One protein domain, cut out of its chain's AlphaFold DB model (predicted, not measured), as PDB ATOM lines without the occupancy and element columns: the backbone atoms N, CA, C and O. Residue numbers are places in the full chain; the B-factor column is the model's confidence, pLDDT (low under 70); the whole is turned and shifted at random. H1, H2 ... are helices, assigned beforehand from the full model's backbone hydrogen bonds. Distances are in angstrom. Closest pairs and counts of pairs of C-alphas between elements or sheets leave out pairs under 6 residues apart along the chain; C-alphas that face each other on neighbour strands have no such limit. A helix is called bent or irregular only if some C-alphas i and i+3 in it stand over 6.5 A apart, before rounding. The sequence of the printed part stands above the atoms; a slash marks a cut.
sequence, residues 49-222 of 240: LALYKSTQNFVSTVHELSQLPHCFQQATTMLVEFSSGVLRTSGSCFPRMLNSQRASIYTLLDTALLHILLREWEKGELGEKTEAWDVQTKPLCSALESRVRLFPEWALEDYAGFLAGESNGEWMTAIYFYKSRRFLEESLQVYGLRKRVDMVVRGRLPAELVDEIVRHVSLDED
ATOM      1  N   LEU A  49     -22.882  44.131 -19.400       93.00
ATOM      2  CA  LEU A  49     -22.258  45.083 -18.480       93.00
ATOM      3  C   LEU A  49     -21.153  44.434 -17.640       93.00
ATOM      4  O   LEU A  49     -20.101  45.044 -17.448       93.00
ATOM      5  N   ALA A  50     -21.370  43.207 -17.162       93.62
ATOM      6  CA  ALA A  50     -20.358  42.446 -16.441       93.62
ATOM      7  C   ALA A  50     -19.130  42.180 -17.325       93.62
ATOM      8  O   ALA A  50     -18.014  42.516 -16.935       93.62
ATOM      9  N   LEU A  51     -19.334  41.665 -18.543       94.06
ATOM     10  CA  LEU A  51     -18.244  41.386 -19.480       94.06
ATOM     11  C   LEU A  51     -17.490  42.658 -19.887       94.06
ATOM     12  O   LEU A  51     -16.261  42.652 -19.954       94.06
ATOM     13  N   TYR A  52     -18.207  43.754 -20.134       95.00
ATOM     14  CA  TYR A  52     -17.615  45.038 -20.488       95.00
ATOM     15  C   TYR A  52     -16.725  45.560 -19.355       95.00
ATOM     16  O   TYR A  52     -15.560  45.866 -19.595       95.00
ATOM     17  N   LYS A  53     -17.217  45.562 -18.107       95.75
ATOM     18  CA  LYS A  53     -16.425  45.948 -16.925       95.75
ATOM     19  C   LYS A  53     -15.202  45.052 -16.730       95.75
ATOM     20  O   LYS A  53     -14.105  45.554 -16.503       95.75
ATOM     21  N   SER A  54     -15.359  43.735 -16.863       95.19
ATOM     22  CA  SER A  54     -14.229  42.801 -16.801       95.19
ATOM     23  C   SER A  54     -13.203  43.071 -17.902       95.19
ATOM     24  O   SER A  54     -12.005  43.018 -17.641       95.19
ATOM     25  N   THR A  55     -13.656  43.422 -19.108       97.06
ATOM     26  CA  THR A  55     -12.765  43.786 -20.217       97.06
ATOM     27  C   THR A  55     -12.043  45.104 -19.948       97.06
ATOM     28  O   THR A  55     -10.858  45.209 -20.247       97.06
ATOM     29  N   GLN A  56     -12.706  46.096 -19.344       97.62
ATOM     30  CA  GLN A  56     -12.055  47.341 -18.922       97.62
ATOM     31  C   GLN A  56     -10.942  47.069 -17.907       97.62
ATOM     32  O   GLN A  56      -9.824  47.533 -18.105       97.62
ATOM     33  N   ASN A  57     -11.221  46.266 -16.877       97.50
ATOM     34  CA  ASN A  57     -10.216  45.888 -15.882       97.50
ATOM     35  C   ASN A  57      -9.038  45.149 -16.530       97.50
ATOM     36  O   ASN A  57      -7.886  45.473 -16.259       97.50
ATOM     37  N   PHE A  58      -9.324  44.201 -17.426       97.69
ATOM     38  CA  PHE A  58      -8.299  43.491 -18.186       97.69
ATOM     39  C   PHE A  58      -7.426  44.450 -19.008       97.69
ATOM     40  O   PHE A  58      -6.202  44.379 -18.937       97.69
ATOM     41  N   VAL A  59      -8.039  45.386 -19.737       98.00
ATOM     42  CA  VAL A  59      -7.326  46.415 -20.508       98.00
ATOM     43  C   VAL A  59      -6.436  47.273 -19.612       98.00
ATOM     44  O   VAL A  59      -5.293  47.533 -19.981       98.00
ATOM     45  N   SER A  60      -6.916  47.685 -18.437       97.19
ATOM     46  CA  SER A  60      -6.109  48.429 -17.464       97.19
ATOM     47  C   SER A  60      -4.888  47.628 -17.007       97.19
ATOM     48  O   SER A  60      -3.776  48.147 -17.049       97.19
ATOM     49  N   THR A  61      -5.057  46.349 -16.667       97.38
ATOM     50  CA  THR A  61      -3.937  45.473 -16.285       97.38
ATOM     51  C   THR A  61      -2.937  45.282 -17.424       97.38
ATOM     52  O   THR A  61      -1.730  45.341 -17.207       97.38
ATOM     53  N   VAL A  62      -3.408  45.090 -18.657       97.44
ATOM     54  CA  VAL A  62      -2.523  44.971 -19.825       97.44
ATOM     55  C   VAL A  62      -1.788  46.285 -20.097       97.44
ATOM     56  O   VAL A  62      -0.615  46.273 -20.470       97.44
ATOM     57  N   HIS A  63      -2.441  47.424 -19.874       95.38
ATOM     58  CA  HIS A  63      -1.793  48.723 -19.981       95.38
ATOM     59  C   HIS A  63      -0.667  48.877 -18.953       95.38
ATOM     60  O   HIS A  63       0.423  49.302 -19.329       95.38
ATOM     61  N   GLU A  64      -0.887  48.495 -17.695       95.31
ATOM     62  CA  GLU A  64       0.155  48.478 -16.659       95.31
ATOM     63  C   GLU A  64       1.308  47.539 -17.038       95.31
ATOM     64  O   GLU A  64       2.471  47.943 -16.998       95.31
ATOM     65  N   LEU A  65       0.989  46.326 -17.503       95.88
ATOM     66  CA  LEU A  65       1.969  45.351 -17.988       95.88
ATOM     67  C   LEU A  65       2.819  45.914 -19.134       95.88
ATOM     68  O   LEU A  65       4.030  45.718 -19.148       95.88
ATOM     69  N   SER A  66       2.211  46.650 -20.068       95.19
ATOM     70  CA  SER A  66       2.924  47.254 -21.202       95.19
ATOM     71  C   SER A  66       3.974  48.293 -20.789       95.19
ATOM     72  O   SER A  66       4.850  48.617 -21.587       95.19
ATOM     73  N   GLN A  67       3.911  48.800 -19.550       92.12
ATOM     74  CA  GLN A  67       4.902  49.739 -19.018       92.12
ATOM     75  C   GLN A  67       6.132  49.068 -18.428       92.12
ATOM     76  O   GLN A  67       7.121  49.749 -18.153       92.12
ATOM     77  N   LEU A  68       6.086  47.753 -18.232       93.56
ATOM     78  CA  LEU A  68       7.231  47.011 -17.741       93.56
ATOM     79  C   LEU A  68       8.253  46.787 -18.871       93.56
ATOM     80  O   LEU A  68       7.871  46.607 -20.035       93.56
ATOM     81  N   PRO A  69       9.560  46.776 -18.552       89.06
ATOM     82  CA  PRO A  69      10.599  46.505 -19.538       89.06
ATOM     83  C   PRO A  69      10.369  45.165 -20.237       89.06
ATOM     84  O   PRO A  69      10.090  44.161 -19.587       89.06
ATOM     85  N   HIS A  70      10.525  45.146 -21.561       88.00
ATOM     86  CA  HIS A  70      10.410  43.943 -22.397       88.00
ATOM     87  C   HIS A  70       9.025  43.263 -22.403       88.00
ATOM     88  O   HIS A  70       8.889  42.167 -22.940       88.00
ATOM     89  N   CYS A  71       7.975  43.907 -21.879       94.19
ATOM     90  CA  CYS A  71       6.622  43.339 -21.847       94.19
ATOM     91  C   CYS A  71       5.719  43.774 -23.014       94.19
ATOM     92  O   CYS A  71       4.589  43.297 -23.109       94.19
ATOM     93  N   PHE A  72       6.196  44.630 -23.925       94.31
ATOM     94  CA  PHE A  72       5.419  45.137 -25.068       94.31
ATOM     95  C   PHE A  72       4.788  44.018 -25.917       94.31
ATOM     96  O   PHE A  72       3.574  44.006 -26.139       94.31
ATOM     97  N   GLN A  73       5.591  43.044 -26.356       94.81
ATOM     98  CA  GLN A  73       5.118  41.950 -27.213       94.81
ATOM     99  C   GLN A  73       4.048  41.105 -26.510       94.81
ATOM    100  O   GLN A  73       3.034  40.738 -27.108       94.81
ATOM    101  N   GLN A  74       4.249  40.831 -25.219       95.31
ATOM    102  CA  GLN A  74       3.321  40.036 -24.427       95.31
ATOM    103  C   GLN A  74       2.013  40.792 -24.176       95.31
ATOM    104  O   GLN A  74       0.941  40.242 -24.410       95.31
ATOM    105  N   ALA A  75       2.085  42.067 -23.789       96.88
ATOM    106  CA  ALA A  75       0.911  42.903 -23.558       96.88
ATOM    107  C   ALA A  75       0.039  43.035 -24.819       96.88
ATOM    108  O   ALA A  75      -1.175  42.838 -24.765       96.88
ATOM    109  N   THR A  76       0.651  43.318 -25.971       97.19
ATOM    110  CA  THR A  76      -0.080  43.465 -27.239       97.19
ATOM    111  C   THR A  76      -0.711  42.150 -27.704       97.19
ATOM    112  O   THR A  76      -1.884  42.129 -28.079       97.19
ATOM    113  N   THR A  77       0.024  41.037 -27.614       96.00
ATOM    114  CA  THR A  77      -0.482  39.707 -27.991       96.00
ATOM    115  C   THR A  77      -1.622  39.260 -27.074       96.00
ATOM    116  O   THR A  77      -2.630  38.754 -27.565       96.00
ATOM    117  N   MET A  78      -1.537  39.540 -25.768       96.88
ATOM    118  CA  MET A  78      -2.597  39.222 -24.805       96.88
ATOM    119  C   MET A  78      -3.943  39.872 -25.153       96.88
ATOM    120  O   MET A  78      -4.979  39.247 -24.942       96.88
ATOM    121  N   LEU A  79      -3.968  41.090 -25.712       97.75
ATOM    122  CA  LEU A  79      -5.225  41.718 -26.152       97.75
ATOM    123  C   LEU A  79      -5.888  40.919 -27.280       97.75
ATOM    124  O   LEU A  79      -7.103  40.696 -27.265       97.75
ATOM    125  N   VAL A  80      -5.091  40.456 -28.245       96.88
ATOM    126  CA  VAL A  80      -5.567  39.654 -29.381       96.88
ATOM    127  C   VAL A  80      -5.995  38.260 -28.917       96.88
ATOM    128  O   VAL A  80      -7.052  37.763 -29.318       96.88
ATOM    129  N   GLU A  81      -5.225  37.641 -28.026       95.38
ATOM    130  CA  GLU A  81      -5.554  36.346 -27.430       95.38
ATOM    131  C   GLU A  81      -6.825  36.413 -26.593       95.38
ATOM    132  O   GLU A  81      -7.702  35.581 -26.777       95.38
ATOM    133  N   PHE A  82      -7.005  37.431 -25.753       95.75
ATOM    134  CA  PHE A  82      -8.248  37.621 -25.007       95.75
ATOM    135  C   PHE A  82      -9.455  37.730 -25.947       95.75
ATOM    136  O   PHE A  82     -10.485  37.081 -25.746       95.75
ATOM    137  N   SER A  83      -9.310  38.489 -27.036       94.56
ATOM    138  CA  SER A  83     -10.394  38.725 -27.992       94.56
ATOM    139  C   SER A  83     -10.890  37.468 -28.728       94.56
ATOM    140  O   SER A  83     -12.010  37.455 -29.238       94.56
ATOM    141  N   SER A  84     -10.070  36.415 -28.776       90.94
ATOM    142  CA  SER A  84     -10.327  35.187 -29.539       90.94
ATOM    143  C   SER A  84     -10.391  33.937 -28.655       90.94
ATOM    144  O   SER A  84     -11.299  33.133 -28.795       90.94
ATOM    145  N   GLY A  85      -9.477  33.783 -27.704       87.38
ATOM    146  CA  GLY A  85      -9.402  32.652 -26.776       87.38
ATOM    147  C   GLY A  85     -10.217  32.811 -25.491       87.38
ATOM    148  O   GLY A  85     -10.354  31.839 -24.752       87.38
ATOM    149  N   VAL A  86     -10.752  34.004 -25.203       89.81
ATOM    150  CA  VAL A  86     -11.657  34.222 -24.059       89.81
ATOM    151  C   VAL A  86     -13.037  34.641 -24.543       89.81
ATOM    152  O   VAL A  86     -14.029  33.992 -24.215       89.81
ATOM    153  N   LEU A  87     -13.119  35.697 -25.359       91.19
ATOM    154  CA  LEU A  87     -14.416  36.195 -25.816       91.19
ATOM    155  C   LEU A  87     -15.133  35.200 -26.733       91.19
ATOM    156  O   LEU A  87     -16.340  35.045 -26.601       91.19
ATOM    157  N   ARG A  88     -14.431  34.508 -27.633       88.75
ATOM    158  CA  ARG A  88     -15.055  33.612 -28.627       88.75
ATOM    159  C   ARG A  88     -15.113  32.143 -28.195       88.75
ATOM    160  O   ARG A  88     -15.489  31.290 -28.985       88.75
ATOM    161  N   THR A  89     -14.777  31.825 -26.948       87.56
ATOM    162  CA  THR A  89     -14.856  30.445 -26.445       87.56
ATOM    163  C   THR A  89     -16.306  29.965 -26.409       87.56
ATOM    164  O   THR A  89     -17.211  30.740 -26.110       87.56
ATOM    165  N   SER A  90     -16.540  28.671 -26.639       76.88
ATOM    166  CA  SER A  90     -17.879  28.057 -26.704       76.88
ATOM    167  C   SER A  90     -18.761  28.281 -25.462       76.88
ATOM    168  O   SER A  90     -19.986  28.255 -25.562       76.88
ATOM    169  N   GLY A  91     -18.160  28.532 -24.293       77.44
ATOM    170  CA  GLY A  91     -18.865  28.877 -23.051       77.44
ATOM    171  C   GLY A  91     -19.116  30.376 -22.834       77.44
ATOM    172  O   GLY A  91     -19.743  30.756 -21.846       77.44
ATOM    173  N   SER A  92     -18.619  31.241 -23.717       85.06
ATOM    174  CA  SER A  92     -18.764  32.690 -23.600       85.06
ATOM    175  C   SER A  92     -20.166  33.145 -24.004       85.06
ATOM    176  O   SER A  92     -20.773  32.632 -24.942       85.06
ATOM    177  N   CYS A  93     -20.678  34.171 -23.324       84.50
ATOM    178  CA  CYS A  93     -21.916  34.838 -23.728       84.50
ATOM    179  C   CYS A  93     -21.716  35.813 -24.897       84.50
ATOM    180  O   CYS A  93     -22.700  36.244 -25.494       84.50
ATOM    181  N   PHE A  94     -20.469  36.144 -25.243       88.81
ATOM    182  CA  PHE A  94     -20.141  37.154 -26.245       88.81
ATOM    183  C   PHE A  94     -20.734  36.876 -27.636       88.81
ATOM    184  O   PHE A  94     -21.312  37.810 -28.185       88.81
ATOM    185  N   PRO A  95     -20.704  35.649 -28.209       85.19
ATOM    186  CA  PRO A  95     -21.310  35.399 -29.523       85.19
ATOM    187  C   PRO A  95     -22.826  35.645 -29.565       85.19
ATOM    188  O   PRO A  95     -23.376  35.931 -30.621       85.19
ATOM    189  N   ARG A  96     -23.503  35.587 -28.410       80.75
ATOM    190  CA  ARG A  96     -24.955  35.802 -28.282       80.75
ATOM    191  C   ARG A  96     -25.333  37.272 -28.065       80.75
ATOM    192  O   ARG A  96     -26.515  37.591 -28.007       80.75
ATOM    193  N   MET A  97     -24.351  38.157 -27.895       85.31
ATOM    194  CA  MET A  97     -24.586  39.589 -27.696       85.31
ATOM    195  C   MET A  97     -24.935  40.295 -29.007       85.31
ATOM    196  O   MET A  97     -24.541  39.868 -30.093       85.31
ATOM    197  N   LEU A  98     -25.599  41.448 -28.894       84.50
ATOM    198  CA  LEU A  98     -25.874  42.314 -30.040       84.50
ATOM    199  C   LEU A  98     -24.570  42.773 -30.710       84.50
ATOM    200  O   LEU A  98     -23.576  43.053 -30.036       84.50
ATOM    201  N   ASN A  99     -24.590  42.971 -32.031       84.12
ATOM    202  CA  ASN A  99     -23.432  43.489 -32.774       84.12
ATOM    203  C   ASN A  99     -22.887  44.800 -32.195       84.12
ATOM    204  O   ASN A  99     -21.676  44.963 -32.107       84.12
ATOM    205  N   SER A 100     -23.756  45.705 -31.736       85.25
ATOM    206  CA  SER A 100     -23.356  46.971 -31.105       85.25
ATOM    207  C   SER A 100     -22.594  46.777 -29.784       85.25
ATOM    208  O   SER A 100     -21.629  47.491 -29.506       85.25
ATOM    209  N   GLN A 101     -22.982  45.779 -28.989       90.12
ATOM    210  CA  GLN A 101     -22.309  45.409 -27.741       90.12
ATOM    211  C   GLN A 101     -20.945  44.775 -28.025       90.12
ATOM    212  O   GLN A 101     -19.934  45.167 -27.440       90.12
ATOM    213  N   ARG A 102     -20.895  43.849 -28.989       91.00
ATOM    214  CA  ARG A 102     -19.645  43.221 -29.439       91.00
ATOM    215  C   ARG A 102     -18.671  44.243 -30.008       91.00
ATOM    216  O   ARG A 102     -17.495  44.240 -29.654       91.00
ATOM    217  N   ALA A 103     -19.176  45.154 -30.835       90.75
ATOM    218  CA  ALA A 103     -18.400  46.241 -31.409       90.75
ATOM    219  C   ALA A 103     -17.830  47.166 -30.330       90.75
ATOM    220  O   ALA A 103     -16.667  47.548 -30.424       90.75
ATOM    221  N   SER A 104     -18.598  47.472 -29.279       93.94
ATOM    222  CA  SER A 104     -18.106  48.263 -28.142       93.94
ATOM    223  C   SER A 104     -16.912  47.596 -27.449       93.94
ATOM    224  O   SER A 104     -15.904  48.252 -27.191       93.94
ATOM    225  N   ILE A 105     -16.980  46.285 -27.205       95.88
ATOM    226  CA  ILE A 105     -15.884  45.521 -26.584       95.88
ATOM    227  C   ILE A 105     -14.658  45.457 -27.507       95.88
ATOM    228  O   ILE A 105     -13.540  45.707 -27.059       95.88
ATOM    229  N   TYR A 106     -14.842  45.184 -28.803       95.62
ATOM    230  CA  TYR A 106     -13.725  45.202 -29.753       95.62
ATOM    231  C   TYR A 106     -13.095  46.586 -29.892       95.62
ATOM    232  O   TYR A 106     -11.876  46.691 -29.962       95.62
ATOM    233  N   THR A 107     -13.899  47.649 -29.863       95.56
ATOM    234  CA  THR A 107     -13.406  49.033 -29.903       95.56
ATOM    235  C   THR A 107     -12.581  49.365 -28.663       95.56
ATOM    236  O   THR A 107     -11.564  50.050 -28.771       95.56
ATOM    237  N   LEU A 108     -12.983  48.869 -27.488       97.06
ATOM    238  CA  LEU A 108     -12.224  49.022 -26.249       97.06
ATOM    239  C   LEU A 108     -10.845  48.346 -26.356       97.06
ATOM    240  O   LEU A 108      -9.834  48.972 -26.041       97.06
ATOM    241  N   LEU A 109     -10.799  47.109 -26.858       98.06
ATOM    242  CA  LEU A 109      -9.548  46.374 -27.079       98.06
ATOM    243  C   LEU A 109      -8.661  47.037 -28.145       98.06
ATOM    244  O   LEU A 109      -7.459  47.178 -27.932       98.06
ATOM    245  N   ASP A 110      -9.243  47.485 -29.260       97.75
ATOM    246  CA  ASP A 110      -8.524  48.180 -30.334       97.75
ATOM    247  C   ASP A 110      -7.928  49.500 -29.844       97.75
ATOM    248  O   ASP A 110      -6.765  49.798 -30.086       97.75
ATOM    249  N   THR A 111      -8.699  50.271 -29.077       96.81
ATOM    250  CA  THR A 111      -8.225  51.530 -28.492       96.81
ATOM    251  C   THR A 111      -7.066  51.293 -27.523       96.81
ATOM    252  O   THR A 111      -6.103  52.058 -27.513       96.81
ATOM    253  N   ALA A 112      -7.131  50.232 -26.716       97.62
ATOM    254  CA  ALA A 112      -6.045  49.854 -25.818       97.62
ATOM    255  C   ALA A 112      -4.779  49.450 -26.582       97.62
ATOM    256  O   ALA A 112      -3.693  49.935 -26.266       97.62
ATOM    257  N   LEU A 113      -4.926  48.605 -27.607       98.25
ATOM    258  CA  LEU A 113      -3.805  48.159 -28.426       98.25
ATOM    259  C   LEU A 113      -3.150  49.341 -29.147       98.25
ATOM    260  O   LEU A 113      -1.933  49.494 -29.070       98.25
ATOM    261  N   LEU A 114      -3.947  50.214 -29.766       97.38
ATOM    262  CA  LEU A 114      -3.454  51.403 -30.452       97.38
ATOM    263  C   LEU A 114      -2.651  52.312 -29.516       97.38
ATOM    264  O   LEU A 114      -1.591  52.791 -29.902       97.38
ATOM    265  N   HIS A 115      -3.106  52.524 -28.279       96.19
ATOM    266  CA  HIS A 115      -2.348  53.313 -27.305       96.19
ATOM    267  C   HIS A 115      -0.988  52.703 -26.969       96.19
ATOM    268  O   HIS A 115      -0.003  53.434 -26.871       96.19
ATOM    269  N   ILE A 116      -0.926  51.383 -26.779       96.62
ATOM    270  CA  ILE A 116       0.335  50.685 -26.497       96.62
ATOM    271  C   ILE A 116       1.278  50.811 -27.699       96.62
ATOM    272  O   ILE A 116       2.446  51.150 -27.530       96.62
ATOM    273  N   LEU A 117       0.754  50.601 -28.909       96.62
ATOM    274  CA  LEU A 117       1.501  50.714 -30.158       96.62
ATOM    275  C   LEU A 117       2.056  52.124 -30.388       96.62
ATOM    276  O   LEU A 117       3.235  52.267 -30.695       96.62
ATOM    277  N   LEU A 118       1.229  53.155 -30.207       95.06
ATOM    278  CA  LEU A 118       1.644  54.550 -30.360       95.06
ATOM    279  C   LEU A 118       2.735  54.922 -29.366       95.06
ATOM    280  O   LEU A 118       3.739  55.514 -29.751       95.06
ATOM    281  N   ARG A 119       2.568  54.530 -28.101       93.56
ATOM    282  CA  ARG A 119       3.563  54.802 -27.068       93.56
ATOM    283  C   ARG A 119       4.903  54.149 -27.390       93.56
ATOM    284  O   ARG A 119       5.935  54.785 -27.221       93.56
ATOM    285  N   GLU A 120       4.901  52.890 -27.818       94.25
ATOM    286  CA  GLU A 120       6.146  52.186 -28.143       94.25
ATOM    287  C   GLU A 120       6.816  52.760 -29.396       94.25
ATOM    288  O   GLU A 120       8.031  52.935 -29.424       94.25
ATOM    289  N   TRP A 121       6.021  53.135 -30.402       93.31
ATOM    290  CA  TRP A 121       6.511  53.835 -31.587       93.31
ATOM    291  C   TRP A 121       7.188  55.165 -31.232       93.31
ATOM    292  O   TRP A 121       8.293  55.442 -31.691       93.31
ATOM    293  N   GLU A 122       6.565  55.970 -30.367       91.19
ATOM    294  CA  GLU A 122       7.112  57.256 -29.923       91.19
ATOM    295  C   GLU A 122       8.446  57.112 -29.177       91.19
ATOM    296  O   GLU A 122       9.329  57.948 -29.366       91.19
ATOM    297  N   LYS A 123       8.652  56.040 -28.397       90.06
ATOM    298  CA  LYS A 123       9.969  55.749 -27.794       90.06
ATOM    299  C   LYS A 123      11.048  55.565 -28.863       90.06
ATOM    300  O   LYS A 123      12.150  56.099 -28.726       90.06
ATOM    301  N   GLY A 124      10.724  54.838 -29.934       85.75
ATOM    302  CA  GLY A 124      11.610  54.656 -31.084       85.75
ATOM    303  C   GLY A 124      11.954  55.981 -31.770       85.75
ATOM    304  O   GLY A 124      13.127  56.242 -32.030       85.75
ATOM    305  N   GLU A 125      10.962  56.852 -31.981       83.19
ATOM    306  CA  GLU A 125      11.173  58.188 -32.566       83.19
ATOM    307  C   GLU A 125      12.069  59.089 -31.698       83.19
ATOM    308  O   GLU A 125      12.805  59.921 -32.224       83.19
ATOM    309  N   LEU A 126      12.032  58.925 -30.373       83.50
ATOM    310  CA  LEU A 126      12.869  59.672 -29.426       83.50
ATOM    311  C   LEU A 126      14.297  59.115 -29.297       83.50
ATOM    312  O   LEU A 126      15.092  59.628 -28.507       83.50
ATOM    313  N   GLY A 127      14.641  58.075 -30.063       79.62
ATOM    314  CA  GLY A 127      15.961  57.451 -30.037       79.62
ATOM    315  C   GLY A 127      16.198  56.549 -28.824       79.62
ATOM    316  O   GLY A 127      17.349  56.211 -28.528       79.62
ATOM    317  N   GLU A 128      15.144  56.138 -28.109       84.62
ATOM    318  CA  GLU A 128      15.284  55.124 -27.067       84.62
ATOM    319  C   GLU A 128      15.715  53.792 -27.691       84.62
ATOM    320  O   GLU A 128      15.230  53.381 -28.749       84.62
ATOM    321  N   LYS A 129      16.639  53.090 -27.022       74.75
ATOM    322  CA  LYS A 129      17.107  51.774 -27.471       74.75
ATOM    323  C   LYS A 129      15.978  50.757 -27.348       74.75
ATOM    324  O   LYS A 129      15.797  50.138 -26.302       74.75
ATOM    325  N   THR A 130      15.263  50.577 -28.442       82.00
ATOM    326  CA  THR A 130      14.224  49.569 -28.618       82.00
ATOM    327  C   THR A 130      14.689  48.532 -29.634       82.00
ATOM    328  O   THR A 130      15.628  48.744 -30.406       82.00
ATOM    329  N   GLU A 131      14.069  47.359 -29.592       87.50
ATOM    330  CA  GLU A 131      14.238  46.373 -30.652       87.50
ATOM    331  C   GLU A 131      13.688  46.935 -31.975       87.50
ATOM    332  O   GLU A 131      12.779  47.769 -31.988       87.50
ATOM    333  N   ALA A 132      14.236  46.483 -33.105       91.38
ATOM    334  CA  ALA A 132      13.787  46.906 -34.428       91.38
ATOM    335  C   ALA A 132      12.260  46.747 -34.580       91.38
ATOM    336  O   ALA A 132      11.713  45.701 -34.226       91.38
ATOM    337  N   TRP A 133      11.574  47.785 -35.085       94.56
ATOM    338  CA  TRP A 133      10.102  47.851 -35.130       94.56
ATOM    339  C   TRP A 133       9.468  46.642 -35.834       94.56
ATOM    340  O   TRP A 133       8.493  46.069 -35.346       94.56
ATOM    341  N   ASP A 134      10.063  46.210 -36.947       94.44
ATOM    342  CA  ASP A 134       9.650  45.028 -37.709       94.44
ATOM    343  C   ASP A 134       9.781  43.725 -36.909       94.44
ATOM    344  O   ASP A 134       8.939  42.837 -37.031       94.44
ATOM    345  N   VAL A 135      10.805  43.605 -36.065       94.25
ATOM    346  CA  VAL A 135      11.016  42.428 -35.215       94.25
ATOM    347  C   VAL A 135      10.026  42.415 -34.053       94.25
ATOM    348  O   VAL A 135       9.359  41.403 -33.838       94.25
ATOM    349  N   GLN A 136       9.870  43.540 -33.350       93.62
ATOM    350  CA  GLN A 136       9.010  43.598 -32.167       93.62
ATOM    351  C   GLN A 136       7.512  43.476 -32.485       93.62
ATOM    352  O   GLN A 136       6.758  42.931 -31.683       93.62
ATOM    353  N   THR A 137       7.058  43.952 -33.648       96.25
ATOM    354  CA  THR A 137       5.636  43.882 -34.035       96.25
ATOM    355  C   THR A 137       5.259  42.571 -34.723       96.25
ATOM    356  O   THR A 137       4.078  42.222 -34.775       96.25
ATOM    357  N   LYS A 138       6.235  41.790 -35.201       95.62
ATOM    358  CA  LYS A 138       5.995  40.537 -35.932       95.62
ATOM    359  C   LYS A 138       5.092  39.533 -35.196       95.62
ATOM    360  O   LYS A 138       4.205  38.978 -35.860       95.62
ATOM    361  N   PRO A 139       5.254  39.270 -33.880       96.19
ATOM    362  CA  PRO A 139       4.361  38.361 -33.161       96.19
ATOM    363  C   PRO A 139       2.906  38.839 -33.194       96.19
ATOM    364  O   PRO A 139       2.003  38.058 -33.493       96.19
ATOM    365  N   LEU A 140       2.690  40.140 -32.989       97.12
ATOM    366  CA  LEU A 140       1.369  40.757 -33.020       97.12
ATOM    367  C   LEU A 140       0.737  40.694 -34.416       97.12
ATOM    368  O   LEU A 140      -0.426  40.312 -34.540       97.12
ATOM    369  N   CYS A 141       1.491  41.028 -35.467       96.88
ATOM    370  CA  CYS A 141       1.016  40.925 -36.849       96.88
ATOM    371  C   CYS A 141       0.579  39.492 -37.176       96.88
ATOM    372  O   CYS A 141      -0.514  39.283 -37.701       96.88
ATOM    373  N   SER A 142       1.393  38.506 -36.785       96.12
ATOM    374  CA  SER A 142       1.089  37.083 -36.979       96.12
ATOM    375  C   SER A 142      -0.174  36.668 -36.215       96.12
ATOM    376  O   SER A 142      -1.035  35.971 -36.756       96.12
ATOM    377  N   ALA A 143      -0.322  37.129 -34.968       95.94
ATOM    378  CA  ALA A 143      -1.502  36.865 -34.155       95.94
ATOM    379  C   ALA A 143      -2.767  37.458 -34.796       95.94
ATOM    380  O   ALA A 143      -3.751  36.739 -34.973       95.94
ATOM    381  N   LEU A 144      -2.738  38.728 -35.211       96.50
ATOM    382  CA  LEU A 144      -3.867  39.395 -35.869       96.50
ATOM    383  C   LEU A 144      -4.264  38.694 -37.170       96.50
ATOM    384  O   LEU A 144      -5.442  38.392 -37.357       96.50
ATOM    385  N   GLU A 145      -3.298  38.384 -38.035       94.81
ATOM    386  CA  GLU A 145      -3.559  37.701 -39.303       94.81
ATOM    387  C   GLU A 145      -4.195  36.324 -39.076       94.81
ATOM    388  O   GLU A 145      -5.188  35.980 -39.721       94.81
ATOM    389  N   SER A 146      -3.690  35.563 -38.098       94.62
ATOM    390  CA  SER A 146      -4.257  34.256 -37.756       94.62
ATOM    391  C   SER A 146      -5.729  34.342 -37.336       94.62
ATOM    392  O   SER A 146      -6.490  33.424 -37.624       94.62
ATOM    393  N   ARG A 147      -6.147  35.437 -36.682       93.19
ATOM    394  CA  ARG A 147      -7.536  35.636 -36.237       93.19
ATOM    395  C   ARG A 147      -8.444  36.169 -37.331       93.19
ATOM    396  O   ARG A 147      -9.596  35.761 -37.388       93.19
ATOM    397  N   VAL A 148      -7.930  36.997 -38.238       91.81
ATOM    398  CA  VAL A 148      -8.689  37.436 -39.422       91.81
ATOM    399  C   VAL A 148      -9.115  36.238 -40.278       91.81
ATOM    400  O   VAL A 148     -10.235  36.208 -40.780       91.81
ATOM    401  N   ARG A 149      -8.272  35.202 -40.377       91.88
ATOM    402  CA  ARG A 149      -8.606  33.959 -41.098       91.88
ATOM    403  C   ARG A 149      -9.784  33.187 -40.490       91.88
ATOM    404  O   ARG A 149     -10.401  32.408 -41.204       91.88
ATOM    405  N   LEU A 150     -10.108  33.421 -39.217       90.69
ATOM    406  CA  LEU A 150     -11.233  32.784 -38.522       90.69
ATOM    407  C   LEU A 150     -12.555  33.534 -38.716       90.69
ATOM    408  O   LEU A 150     -13.596  33.042 -38.296       90.69
ATOM    409  N   PHE A 151     -12.559  34.715 -39.347       89.81
ATOM    410  CA  PHE A 151     -13.788  35.497 -39.519       89.81
ATOM    411  C   PHE A 151     -14.916  34.750 -40.233       89.81
ATOM    412  O   PHE A 151     -16.051  34.906 -39.789       89.81
ATOM    413  N   PRO A 152     -14.671  33.933 -41.278       87.56
ATOM    414  CA  PRO A 152     -15.739  33.143 -41.883       87.56
ATOM    415  C   PRO A 152     -16.372  32.163 -40.888       87.56
ATOM    416  O   PRO A 152     -17.593  32.072 -40.812       87.56
ATOM    417  N   GLU A 153     -15.560  31.478 -40.079       87.25
ATOM    418  CA  GLU A 153     -16.033  30.532 -39.057       87.25
ATOM    419  C   GLU A 153     -16.824  31.258 -37.966       87.25
ATOM    420  O   GLU A 153     -17.959  30.900 -37.666       87.25
ATOM    421  N   TRP A 154     -16.271  32.352 -37.449       87.94
ATOM    422  CA  TRP A 154     -16.932  33.216 -36.477       87.94
ATOM    423  C   TRP A 154     -18.247  33.792 -37.002       87.94
ATOM    424  O   TRP A 154     -19.210  33.913 -36.252       87.94
ATOM    425  N   ALA A 155     -18.308  34.152 -38.285       84.25
ATOM    426  CA  ALA A 155     -19.524  34.650 -38.908       84.25
ATOM    427  C   ALA A 155     -20.600  33.562 -39.004       84.25
ATOM    428  O   ALA A 155     -21.770  33.869 -38.792       84.25
ATOM    429  N   LEU A 156     -20.214  32.307 -39.263       82.62
ATOM    430  CA  LEU A 156     -21.124  31.158 -39.252       82.62
ATOM    431  C   LEU A 156     -21.625  30.836 -37.838       82.62
ATOM    432  O   LEU A 156     -22.818  30.594 -37.660       82.62
ATOM    433  N   GLU A 157     -20.748  30.869 -36.832       80.12
ATOM    434  CA  GLU A 157     -21.119  30.678 -35.421       80.12
ATOM    435  C   GLU A 157     -22.102  31.753 -34.945       80.12
ATOM    436  O   GLU A 157     -23.103  31.450 -34.294       80.12
ATOM    437  N   ASP A 158     -21.846  33.007 -35.322       77.31
ATOM    438  CA  ASP A 158     -22.715  34.139 -35.013       77.31
ATOM    439  C   ASP A 158     -24.070  34.035 -35.744       77.31
ATOM    440  O   ASP A 158     -25.103  34.429 -35.198       77.31
ATOM    441  N   TYR A 159     -24.074  33.484 -36.964       71.31
ATOM    442  CA  TYR A 159     -25.257  33.287 -37.809       71.31
ATOM    443  C   TYR A 159     -26.153  32.138 -37.334       71.31
ATOM    444  O   TYR A 159     -27.377  32.258 -37.352       71.31
ATOM    445  N   ALA A 160     -25.568  31.042 -36.839       62.12
ATOM    446  CA  ALA A 160     -26.319  29.910 -36.295       62.12
ATOM    447  C   ALA A 160     -27.205  30.296 -35.089       62.12
ATOM    448  O   ALA A 160     -28.137  29.566 -34.754       62.12
ATOM    449  N   GLY A 161     -26.934  31.444 -34.450       56.53
ATOM    450  CA  GLY A 161     -27.705  31.979 -33.327       56.53
ATOM    451  C   GLY A 161     -28.879  32.905 -33.682       56.53
ATOM    452  O   GLY A 161     -29.740  33.097 -32.826       56.53
ATOM    453  N   PHE A 162     -28.960  33.472 -34.896       54.06
ATOM    454  CA  PHE A 162     -29.982  34.469 -35.265       54.06
ATOM    455  C   PHE A 162     -30.519  34.245 -36.694       54.06
ATOM    456  O   PHE A 162     -29.768  34.229 -37.663       54.06
ATOM    457  N   LEU A 163     -31.842  34.085 -36.841       47.50
ATOM    458  CA  LEU A 163     -32.504  33.829 -38.129       47.50
ATOM    459  C   LEU A 163     -32.362  35.009 -39.125       47.50
ATOM    460  O   LEU A 163     -32.842  36.105 -38.855       47.50
ATOM    461  N   ALA A 164     -31.826  34.684 -40.312       40.25
ATOM    462  CA  ALA A 164     -31.882  35.365 -41.622       40.25
ATOM    463  C   ALA A 164     -30.971  36.594 -41.900       40.25
ATOM    464  O   ALA A 164     -31.166  37.685 -41.373       40.25
ATOM    465  N   GLY A 165     -30.044  36.410 -42.858       50.03
ATOM    466  CA  GLY A 165     -29.174  37.419 -43.497       50.03
ATOM    467  C   GLY A 165     -27.802  36.854 -43.920       50.03
ATOM    468  O   GLY A 165     -27.176  36.147 -43.145       50.03
ATOM    469  N   GLU A 166     -27.301  37.121 -45.130       48.91
ATOM    470  CA  GLU A 166     -25.938  36.707 -45.520       48.91
ATOM    471  C   GLU A 166     -24.900  37.425 -44.634       48.91
ATOM    472  O   GLU A 166     -24.743  38.640 -44.709       48.91
ATOM    473  N   SER A 167     -24.208  36.691 -43.756       60.19
ATOM    474  CA  SER A 167     -23.133  37.227 -42.910       60.19
ATOM    475  C   SER A 167     -21.805  36.634 -43.364       60.19
ATOM    476  O   SER A 167     -21.397  35.562 -42.927       60.19
ATOM    477  N   ASN A 168     -21.115  37.337 -44.255       64.62
ATOM    478  CA  ASN A 168     -19.786  36.979 -44.760       64.62
ATOM    479  C   ASN A 168     -18.631  37.472 -43.857       64.62
ATOM    480  O   ASN A 168     -17.470  37.436 -44.256       64.62
ATOM    481  N   GLY A 169     -18.931  37.950 -42.642       71.88
ATOM    482  CA  GLY A 169     -17.924  38.462 -41.703       71.88
ATOM    483  C   GLY A 169     -17.382  39.860 -42.036       71.88
ATOM    484  O   GLY A 169     -16.472  40.336 -41.354       71.88
ATOM    485  N   GLU A 170     -17.946  40.560 -43.027       79.38
ATOM    486  CA  GLU A 170     -17.532  41.921 -43.407       79.38
ATOM    487  C   GLU A 170     -17.534  42.894 -42.223       79.38
ATOM    488  O   GLU A 170     -16.583  43.657 -42.034       79.38
ATOM    489  N   TRP A 171     -18.555  42.821 -41.363       83.38
ATOM    490  CA  TRP A 171     -18.646  43.688 -40.188       83.38
ATOM    491  C   TRP A 171     -17.475  43.481 -39.215       83.38
ATOM    492  O   TRP A 171     -16.993  44.444 -38.619       83.38
ATOM    493  N   MET A 172     -16.979  42.245 -39.071       86.44
ATOM    494  CA  MET A 172     -15.819  41.952 -38.223       86.44
ATOM    495  C   MET A 172     -14.555  42.541 -38.828       86.44
ATOM    496  O   MET A 172     -13.735  43.090 -38.101       86.44
ATOM    497  N   THR A 173     -14.424  42.499 -40.153       86.06
ATOM    498  CA  THR A 173     -13.293  43.116 -40.856       86.06
ATOM    499  C   THR A 173     -13.231  44.621 -40.616       86.06
ATOM    500  O   THR A 173     -12.144  45.158 -40.413       86.06
ATOM    501  N   ALA A 174     -14.388  45.284 -40.567       86.62
ATOM    502  CA  ALA A 174     -14.484  46.719 -40.318       86.62
ATOM    503  C   ALA A 174     -14.220  47.129 -38.854       86.62
ATOM    504  O   ALA A 174     -13.927  48.295 -38.598       86.62
ATOM    505  N   ILE A 175     -14.340  46.206 -37.890       89.75
ATOM    506  CA  ILE A 175     -14.311  46.531 -36.452       89.75
ATOM    507  C   ILE A 175     -13.109  45.918 -35.722       89.75
ATOM    508  O   ILE A 175     -12.521  46.558 -34.851       89.75
ATOM    509  N   TYR A 176     -12.735  44.682 -36.038       94.00
ATOM    510  CA  TYR A 176     -11.747  43.919 -35.280       94.00
ATOM    511  C   TYR A 176     -10.338  44.504 -35.438       94.00
ATOM    512  O   TYR A 176      -9.691  44.339 -36.479       94.00
ATOM    513  N   PHE A 177      -9.871  45.181 -34.382       96.31
ATOM    514  CA  PHE A 177      -8.574  45.863 -34.316       96.31
ATOM    515  C   PHE A 177      -8.295  46.774 -35.522       96.31
ATOM    516  O   PHE A 177      -7.159  46.864 -35.984       96.31
ATOM    517  N   TYR A 178      -9.328  47.414 -36.080       94.50
ATOM    518  CA  TYR A 178      -9.206  48.170 -37.327       94.50
ATOM    519  C   TYR A 178      -8.164  49.290 -37.230       94.50
ATOM    520  O   TYR A 178      -7.292  49.397 -38.097       94.50
ATOM    521  N   LYS A 179      -8.208  50.102 -36.166       94.94
ATOM    522  CA  LYS A 179      -7.277  51.226 -36.010       94.94
ATOM    523  C   LYS A 179      -5.857  50.730 -35.774       94.94
ATOM    524  O   LYS A 179      -4.932  51.214 -36.418       94.94
ATOM    525  N   SER A 180      -5.689  49.730 -34.911       97.31
ATOM    526  CA  SER A 180      -4.380  49.143 -34.615       97.31
ATOM    527  C   SER A 180      -3.753  48.482 -35.840       97.31
ATOM    528  O   SER A 180      -2.570  48.675 -36.099       97.31
ATOM    529  N   ARG A 181      -4.536  47.745 -36.639       96.75
ATOM    530  CA  ARG A 181      -4.063  47.135 -37.891       96.75
ATOM    531  C   ARG A 181      -3.606  48.189 -38.890       96.75
ATOM    532  O   ARG A 181      -2.524  48.051 -39.447       96.75
ATOM    533  N   ARG A 182      -4.398  49.249 -39.070       94.94
ATOM    534  CA  ARG A 182      -4.035  50.367 -39.946       94.94
ATOM    535  C   ARG A 182      -2.760  51.064 -39.474       94.94
ATOM    536  O   ARG A 182      -1.891  51.355 -40.284       94.94
ATOM    537  N   PHE A 183      -2.630  51.308 -38.171       96.31
ATOM    538  CA  PHE A 183      -1.408  51.872 -37.603       96.31
ATOM    539  C   PHE A 183      -0.193  50.962 -37.836       96.31
ATOM    540  O   PHE A 183       0.872  51.448 -38.208       96.31
ATOM    541  N   LEU A 184      -0.327  49.647 -37.641       96.75
ATOM    542  CA  LEU A 184       0.757  48.692 -37.892       96.75
ATOM    543  C   LEU A 184       1.200  48.704 -39.355       96.75
ATOM    544  O   LEU A 184       2.393  48.747 -39.625       96.75
ATOM    545  N   GLU A 185       0.252  48.710 -40.287       95.69
ATOM    546  CA  GLU A 185       0.544  48.801 -41.717       95.69
ATOM    547  C   GLU A 185       1.297  50.096 -42.057       95.69
ATOM    548  O   GLU A 185       2.393  50.044 -42.614       95.69
ATOM    549  N   GLU A 186       0.762  51.249 -41.644       94.69
ATOM    550  CA  GLU A 186       1.371  52.561 -41.890       94.69
ATOM    551  C   GLU A 186       2.760  52.687 -41.216       94.69
ATOM    552  O   GLU A 186       3.717  53.158 -41.830       94.69
ATOM    553  N   SER A 187       2.915  52.219 -39.973       95.12
ATOM    554  CA  SER A 187       4.192  52.271 -39.235       95.12
ATOM    555  C   SER A 187       5.262  51.346 -39.808       95.12
ATOM    556  O   SER A 187       6.427  51.734 -39.880       95.12
ATOM    557  N   LEU A 188       4.892  50.149 -40.271       95.38
ATOM    558  CA  LEU A 188       5.819  49.234 -40.938       95.38
ATOM    559  C   LEU A 188       6.295  49.786 -42.283       95.38
ATOM    560  O   LEU A 188       7.470  49.624 -42.613       95.38
ATOM    561  N   GLN A 189       5.425  50.463 -43.037       94.12
ATOM    562  CA  GLN A 189       5.811  51.141 -44.276       94.12
ATOM    563  C   GLN A 189       6.824  52.260 -44.006       94.12
ATOM    564  O   GLN A 189       7.898  52.267 -44.609       94.12
ATOM    565  N   VAL A 190       6.528  53.149 -43.048       91.88
ATOM    566  CA  VAL A 190       7.435  54.240 -42.645       91.88
ATOM    567  C   VAL A 190       8.776  53.684 -42.159       91.88
ATOM    568  O   VAL A 190       9.835  54.126 -42.611       91.88
ATOM    569  N   TYR A 191       8.752  52.683 -41.277       92.00
ATOM    570  CA  TYR A 191       9.962  52.039 -40.769       92.00
ATOM    571  C   TYR A 191      10.783  51.388 -41.890       92.00
ATOM    572  O   TYR A 191      12.000  51.572 -41.971       92.00
ATOM    573  N   GLY A 192      10.120  50.649 -42.783       91.69
ATOM    574  CA  GLY A 192      10.752  49.992 -43.922       91.69
ATOM    575  C   GLY A 192      11.421  50.986 -44.865       91.69
ATOM    576  O   GLY A 192      12.557  50.757 -45.281       91.69
ATOM    577  N   LEU A 193      10.762  52.110 -45.155       92.00
ATOM    578  CA  LEU A 193      11.327  53.175 -45.977       92.00
ATOM    579  C   LEU A 193      12.588  53.770 -45.340       92.00
ATOM    580  O   LEU A 193      13.632  53.812 -45.991       92.00
ATOM    581  N   ARG A 194      12.524  54.159 -44.061       89.12
ATOM    582  CA  ARG A 194      13.684  54.705 -43.334       89.12
ATOM    583  C   ARG A 194      14.864  53.738 -43.347       89.12
ATOM    584  O   ARG A 194      15.967  54.117 -43.725       89.12
ATOM    585  N   LYS A 195      14.608  52.456 -43.072       89.94
ATOM    586  CA  LYS A 195      15.620  51.391 -43.145       89.94
ATOM    587  C   LYS A 195      16.252  51.284 -44.538       89.94
ATOM    588  O   LYS A 195      17.468  51.130 -44.638       89.94
ATOM    589  N   ARG A 196      15.465  51.380 -45.620       91.88
ATOM    590  CA  ARG A 196      15.996  51.370 -46.997       91.88
ATOM    591  C   ARG A 196      16.861  52.596 -47.285       91.88
ATOM    592  O   ARG A 196      17.944  52.433 -47.844       91.88
ATOM    593  N   VAL A 197      16.417  53.792 -46.896       88.88
ATOM    594  CA  VAL A 197      17.191  55.031 -47.081       88.88
ATOM    595  C   VAL A 197      18.509  54.956 -46.308       88.88
ATOM    596  O   VAL A 197      19.571  55.164 -46.897       88.88
ATOM    597  N   ASP A 198      18.476  54.541 -45.042       86.69
ATOM    598  CA  ASP A 198      19.676  54.375 -44.214       86.69
ATOM    599  C   ASP A 198      20.668  53.371 -44.813       86.69
ATOM    600  O   ASP A 198      21.881  53.603 -44.807       86.69
ATOM    601  N   MET A 199      20.180  52.272 -45.397       87.44
ATOM    602  CA  MET A 199      21.024  51.289 -46.087       87.44
ATOM    603  C   MET A 199      21.721  51.850 -47.334       87.44
ATOM    604  O   MET A 199      22.835  51.417 -47.659       87.44
ATOM    605  N   VAL A 200      21.083  52.788 -48.038       88.38
ATOM    606  CA  VAL A 200      21.650  53.460 -49.219       88.38
ATOM    607  C   VAL A 200      22.658  54.524 -48.792       88.38
ATOM    608  O   VAL A 200      23.770  54.575 -49.322       88.38
ATOM    609  N   VAL A 201      22.299  55.336 -47.799       87.56
ATOM    610  CA  VAL A 201      23.116  56.448 -47.305       87.56
ATOM    611  C   VAL A 201      24.330  55.956 -46.512       87.56
ATOM    612  O   VAL A 201      25.402  56.554 -46.602       87.56
ATOM    613  N   ARG A 202      24.203  54.857 -45.755       82.25
ATOM    614  CA  ARG A 202      25.261  54.255 -44.915       82.25
ATOM    615  C   ARG A 202      25.942  55.257 -43.971       82.25
ATOM    616  O   ARG A 202      27.164  55.233 -43.829       82.25
ATOM    617  N   GLY A 203      25.170  56.174 -43.385       76.69
ATOM    618  CA  GLY A 203      25.684  57.218 -42.488       76.69
ATOM    619  C   GLY A 203      26.561  58.278 -43.168       76.69
ATOM    620  O   GLY A 203      27.295  58.988 -42.490       76.69
ATOM    621  N   ARG A 204      26.529  58.378 -44.505       85.38
ATOM    622  CA  ARG A 204      27.309  59.370 -45.268       85.38
ATOM    623  C   ARG A 204      26.645  60.741 -45.357       85.38
ATOM    624  O   ARG A 204      27.290  61.676 -45.825       85.38
ATOM    625  N   LEU A 205      25.380  60.853 -44.958       85.81
ATOM    626  CA  LEU A 205      24.648  62.114 -44.935       85.81
ATOM    627  C   LEU A 205      24.296  62.496 -43.491       85.81
ATOM    628  O   LEU A 205      24.039  61.603 -42.681       85.81
ATOM    629  N   PRO A 206      24.260  63.803 -43.181       86.25
ATOM    630  CA  PRO A 206      23.625  64.323 -41.975       86.25
ATOM    631  C   PRO A 206      22.164  63.874 -41.864       86.25
ATOM    632  O   PRO A 206      21.499  63.670 -42.886       86.25
ATOM    633  N   ALA A 207      21.663  63.759 -40.632       82.75
ATOM    634  CA  ALA A 207      20.303  63.304 -40.345       82.75
ATOM    635  C   ALA A 207      19.244  64.166 -41.049       82.75
ATOM    636  O   ALA A 207      18.282  63.641 -41.593       82.75
ATOM    637  N   GLU A 208      19.484  65.472 -41.160       84.69
ATOM    638  CA  GLU A 208      18.567  66.419 -41.792       84.69
ATOM    639  C   GLU A 208      18.371  66.129 -43.288       84.69
ATOM    640  O   GLU A 208      17.275  66.291 -43.821       84.69
ATOM    641  N   LEU A 209      19.425  65.675 -43.980       86.12
ATOM    642  CA  LEU A 209      19.328  65.280 -45.389       86.12
ATOM    643  C   LEU A 209      18.686  63.901 -45.548       86.12
ATOM    644  O   LEU A 209      17.990  63.671 -46.534       86.12
ATOM    645  N   VAL A 210      18.908  62.992 -44.596       86.19
ATOM    646  CA  VAL A 210      18.225  61.692 -44.566       86.19
ATOM    647  C   VAL A 210      16.723  61.895 -44.394       86.19
ATOM    648  O   VAL A 210      15.954  61.337 -45.173       86.19
ATOM    649  N   ASP A 211      16.311  62.745 -43.457       85.38
ATOM    650  CA  ASP A 211      14.905  63.068 -43.209       85.38
ATOM    651  C   ASP A 211      14.239  63.702 -44.434       85.38
ATOM    652  O   ASP A 211      13.111  63.349 -44.779       85.38
ATOM    653  N   GLU A 212      14.946  64.584 -45.142       88.06
ATOM    654  CA  GLU A 212      14.430  65.197 -46.366       88.06
ATOM    655  C   GLU A 212      14.282  64.176 -47.508       88.06
ATOM    656  O   GLU A 212      13.276  64.183 -48.220       88.06
ATOM    657  N   ILE A 213      15.232  63.243 -47.653       87.56
ATOM    658  CA  ILE A 213      15.113  62.126 -48.604       87.56
ATOM    659  C   ILE A 213      13.922  61.244 -48.237       87.56
ATOM    660  O   ILE A 213      13.113  60.933 -49.108       87.56
ATOM    661  N   VAL A 214      13.784  60.863 -46.963       87.56
ATOM    662  CA  VAL A 214      12.643  60.074 -46.482       87.56
ATOM    663  C   VAL A 214      11.341  60.802 -46.801       87.56
ATOM    664  O   VAL A 214      10.441  60.191 -47.360       87.56
ATOM    665  N   ARG A 215      11.254  62.113 -46.548       87.69
ATOM    666  CA  ARG A 215      10.069  62.925 -46.858       87.69
ATOM    667  C   ARG A 215       9.722  62.904 -48.348       87.69
ATOM    668  O   ARG A 215       8.547  62.786 -48.687       87.69
ATOM    669  N   HIS A 216      10.713  63.028 -49.229       89.31
ATOM    670  CA  HIS A 216      10.502  62.983 -50.676       89.31
ATOM    671  C   HIS A 216      10.072  61.598 -51.162       89.31
ATOM    672  O   HIS A 216       9.068  61.490 -51.858       89.31
ATOM    673  N   VAL A 217      10.775  60.542 -50.750       88.94
ATOM    674  CA  VAL A 217      10.427  59.171 -51.148       88.94
ATOM    675  C   VAL A 217       9.073  58.758 -50.567       88.94
ATOM    676  O   VAL A 217       8.314  58.067 -51.235       88.94
ATOM    677  N   SER A 218       8.714  59.238 -49.372       88.50
ATOM    678  CA  SER A 218       7.379  59.029 -48.806       88.50
ATOM    679  C   SER A 218       6.272  59.593 -49.696       88.50
ATOM    680  O   SER A 218       5.239  58.951 -49.843       88.50
ATOM    681  N   LEU A 219       6.471  60.772 -50.301       88.94
ATOM    682  CA  LEU A 219       5.493  61.356 -51.226       88.94
ATOM    683  C   LEU A 219       5.360  60.532 -52.511       88.94
ATOM    684  O   LEU A 219       4.249  60.362 -53.004       88.94
ATOM    685  N   ASP A 220       6.474  60.017 -53.030       89.69
ATOM    686  CA  ASP A 220       6.489  59.219 -54.261       89.69
ATOM    687  C   ASP A 220       5.902  57.809 -54.056       89.69
ATOM    688  O   ASP A 220       5.268  57.266 -54.960       89.69
ATOM    689  N   GLU A 221       6.096  57.214 -52.875       87.38
ATOM    690  CA  GLU A 221       5.619  55.868 -52.527       87.38
ATOM    691  C   GLU A 221       4.255  55.849 -51.799       87.38
ATOM    692  O   GLU A 221       3.819  54.785 -51.362       87.38
ATOM    693  N   ASP A 222       3.580  56.996 -51.658       86.62
ATOM    694  CA  ASP A 222       2.319  57.155 -50.900       86.62
ATOM    695  C   ASP A 222       2.411  56.673 -49.432       86.62
ATOM    696  O   ASP A 222       1.454  56.188 -48.827       86.62
TER     697      ASP A 222
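What this domain is: This is residues 49 to 222 of the 240 residues of an uncharacterized protein of Melanomma pulvis-pyrius CBS 109.77 (UniProt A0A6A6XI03). A long up-and-down bundle of five helices makes the body: H1, H2, H3 and H4 run side by side, and H7 starts beside H3 and H4 and extends the bundle lengthwise. Toward one end H8 folds back on residues 190 to 201 of H7; toward the other lie the shorter H5 and H6 and the loop between them. The printed part has 174 residues with eight named helices, H1 to H8 in order, and no named strand; the class is all helix. The whole is only just loose, close to compact, with a radius of gyration of the C-alphas of 19.2 A, and elongated, spanning 64 by 36 by 21 A.

Where its parts are: H1, residues 49 to 66, begins at C-alpha 49 (-22.258, 45.083, -18.480) and is 25.4 A long. H2 is residues 72 to 86, 20.3 A. H3, residues 99 to 125, is the longest helix by residues, 37.6 A. H4, residues 133 to 148, 21.9 A, is irregular, with C-alphas 136 and 139 7.1 A apart, and has a kink of 40 degrees near residue 140. H5 is residues 151 to 159 and H6 residues 170 to 175. H7, residues 178 to 201, is 34.8 A long and ends at C-alpha 201 (23.116, 56.448, -47.305). H8, residues 207 to 220, 20.0 A, ends at C-alpha 220 (6.489, 59.219, -54.261).

How they stand to each other: H3 is the hub, touching H1, H2, H6 and H7. H1 and H2 form a helical hairpin, opposite ways at a shallow tilt of 20 degrees. H2 and H3 form another, at 11 degrees; their closest C-alphas, those of Thr 76 and Leu 113, are 6.1 A apart. H2 touches H4 the same way at a shallow tilt of 4 degrees, the C-alphas of Thr 77 and Leu 140 closest at 5.5 A. H3 touches H7 with residues 110 to 117 alone; the C-alphas of Leu 114 and Ser 180 are closest, 4.8 A. H7 touches H8 at a steep tilt of 57 degrees, closest at the C-alphas of Arg 194 and Val 214, 6.3 A. H3 and H6 only just touch, with 3 pairs of C-alphas within 8 A, Ala 103 and Ile 175 closest at 6.5 A. H5 touches no helix but is near H6. H1 and H7 are apart. In H1, H3, H5, H6, H7 and H8 every O i to N i+4 pair is within hydrogen-bond range; in H2 10 of 11 are, in H4 10 of 12.

The domain as a whole: The C-alphas farthest apart, those of Leu 163 and Arg 204, are 65.4 A apart. The printed part has no cut. The link from H2 to H3, 12 residues, is long. The mean pLDDT of the printed part is 88.9; residues 160 to 168 are under 70.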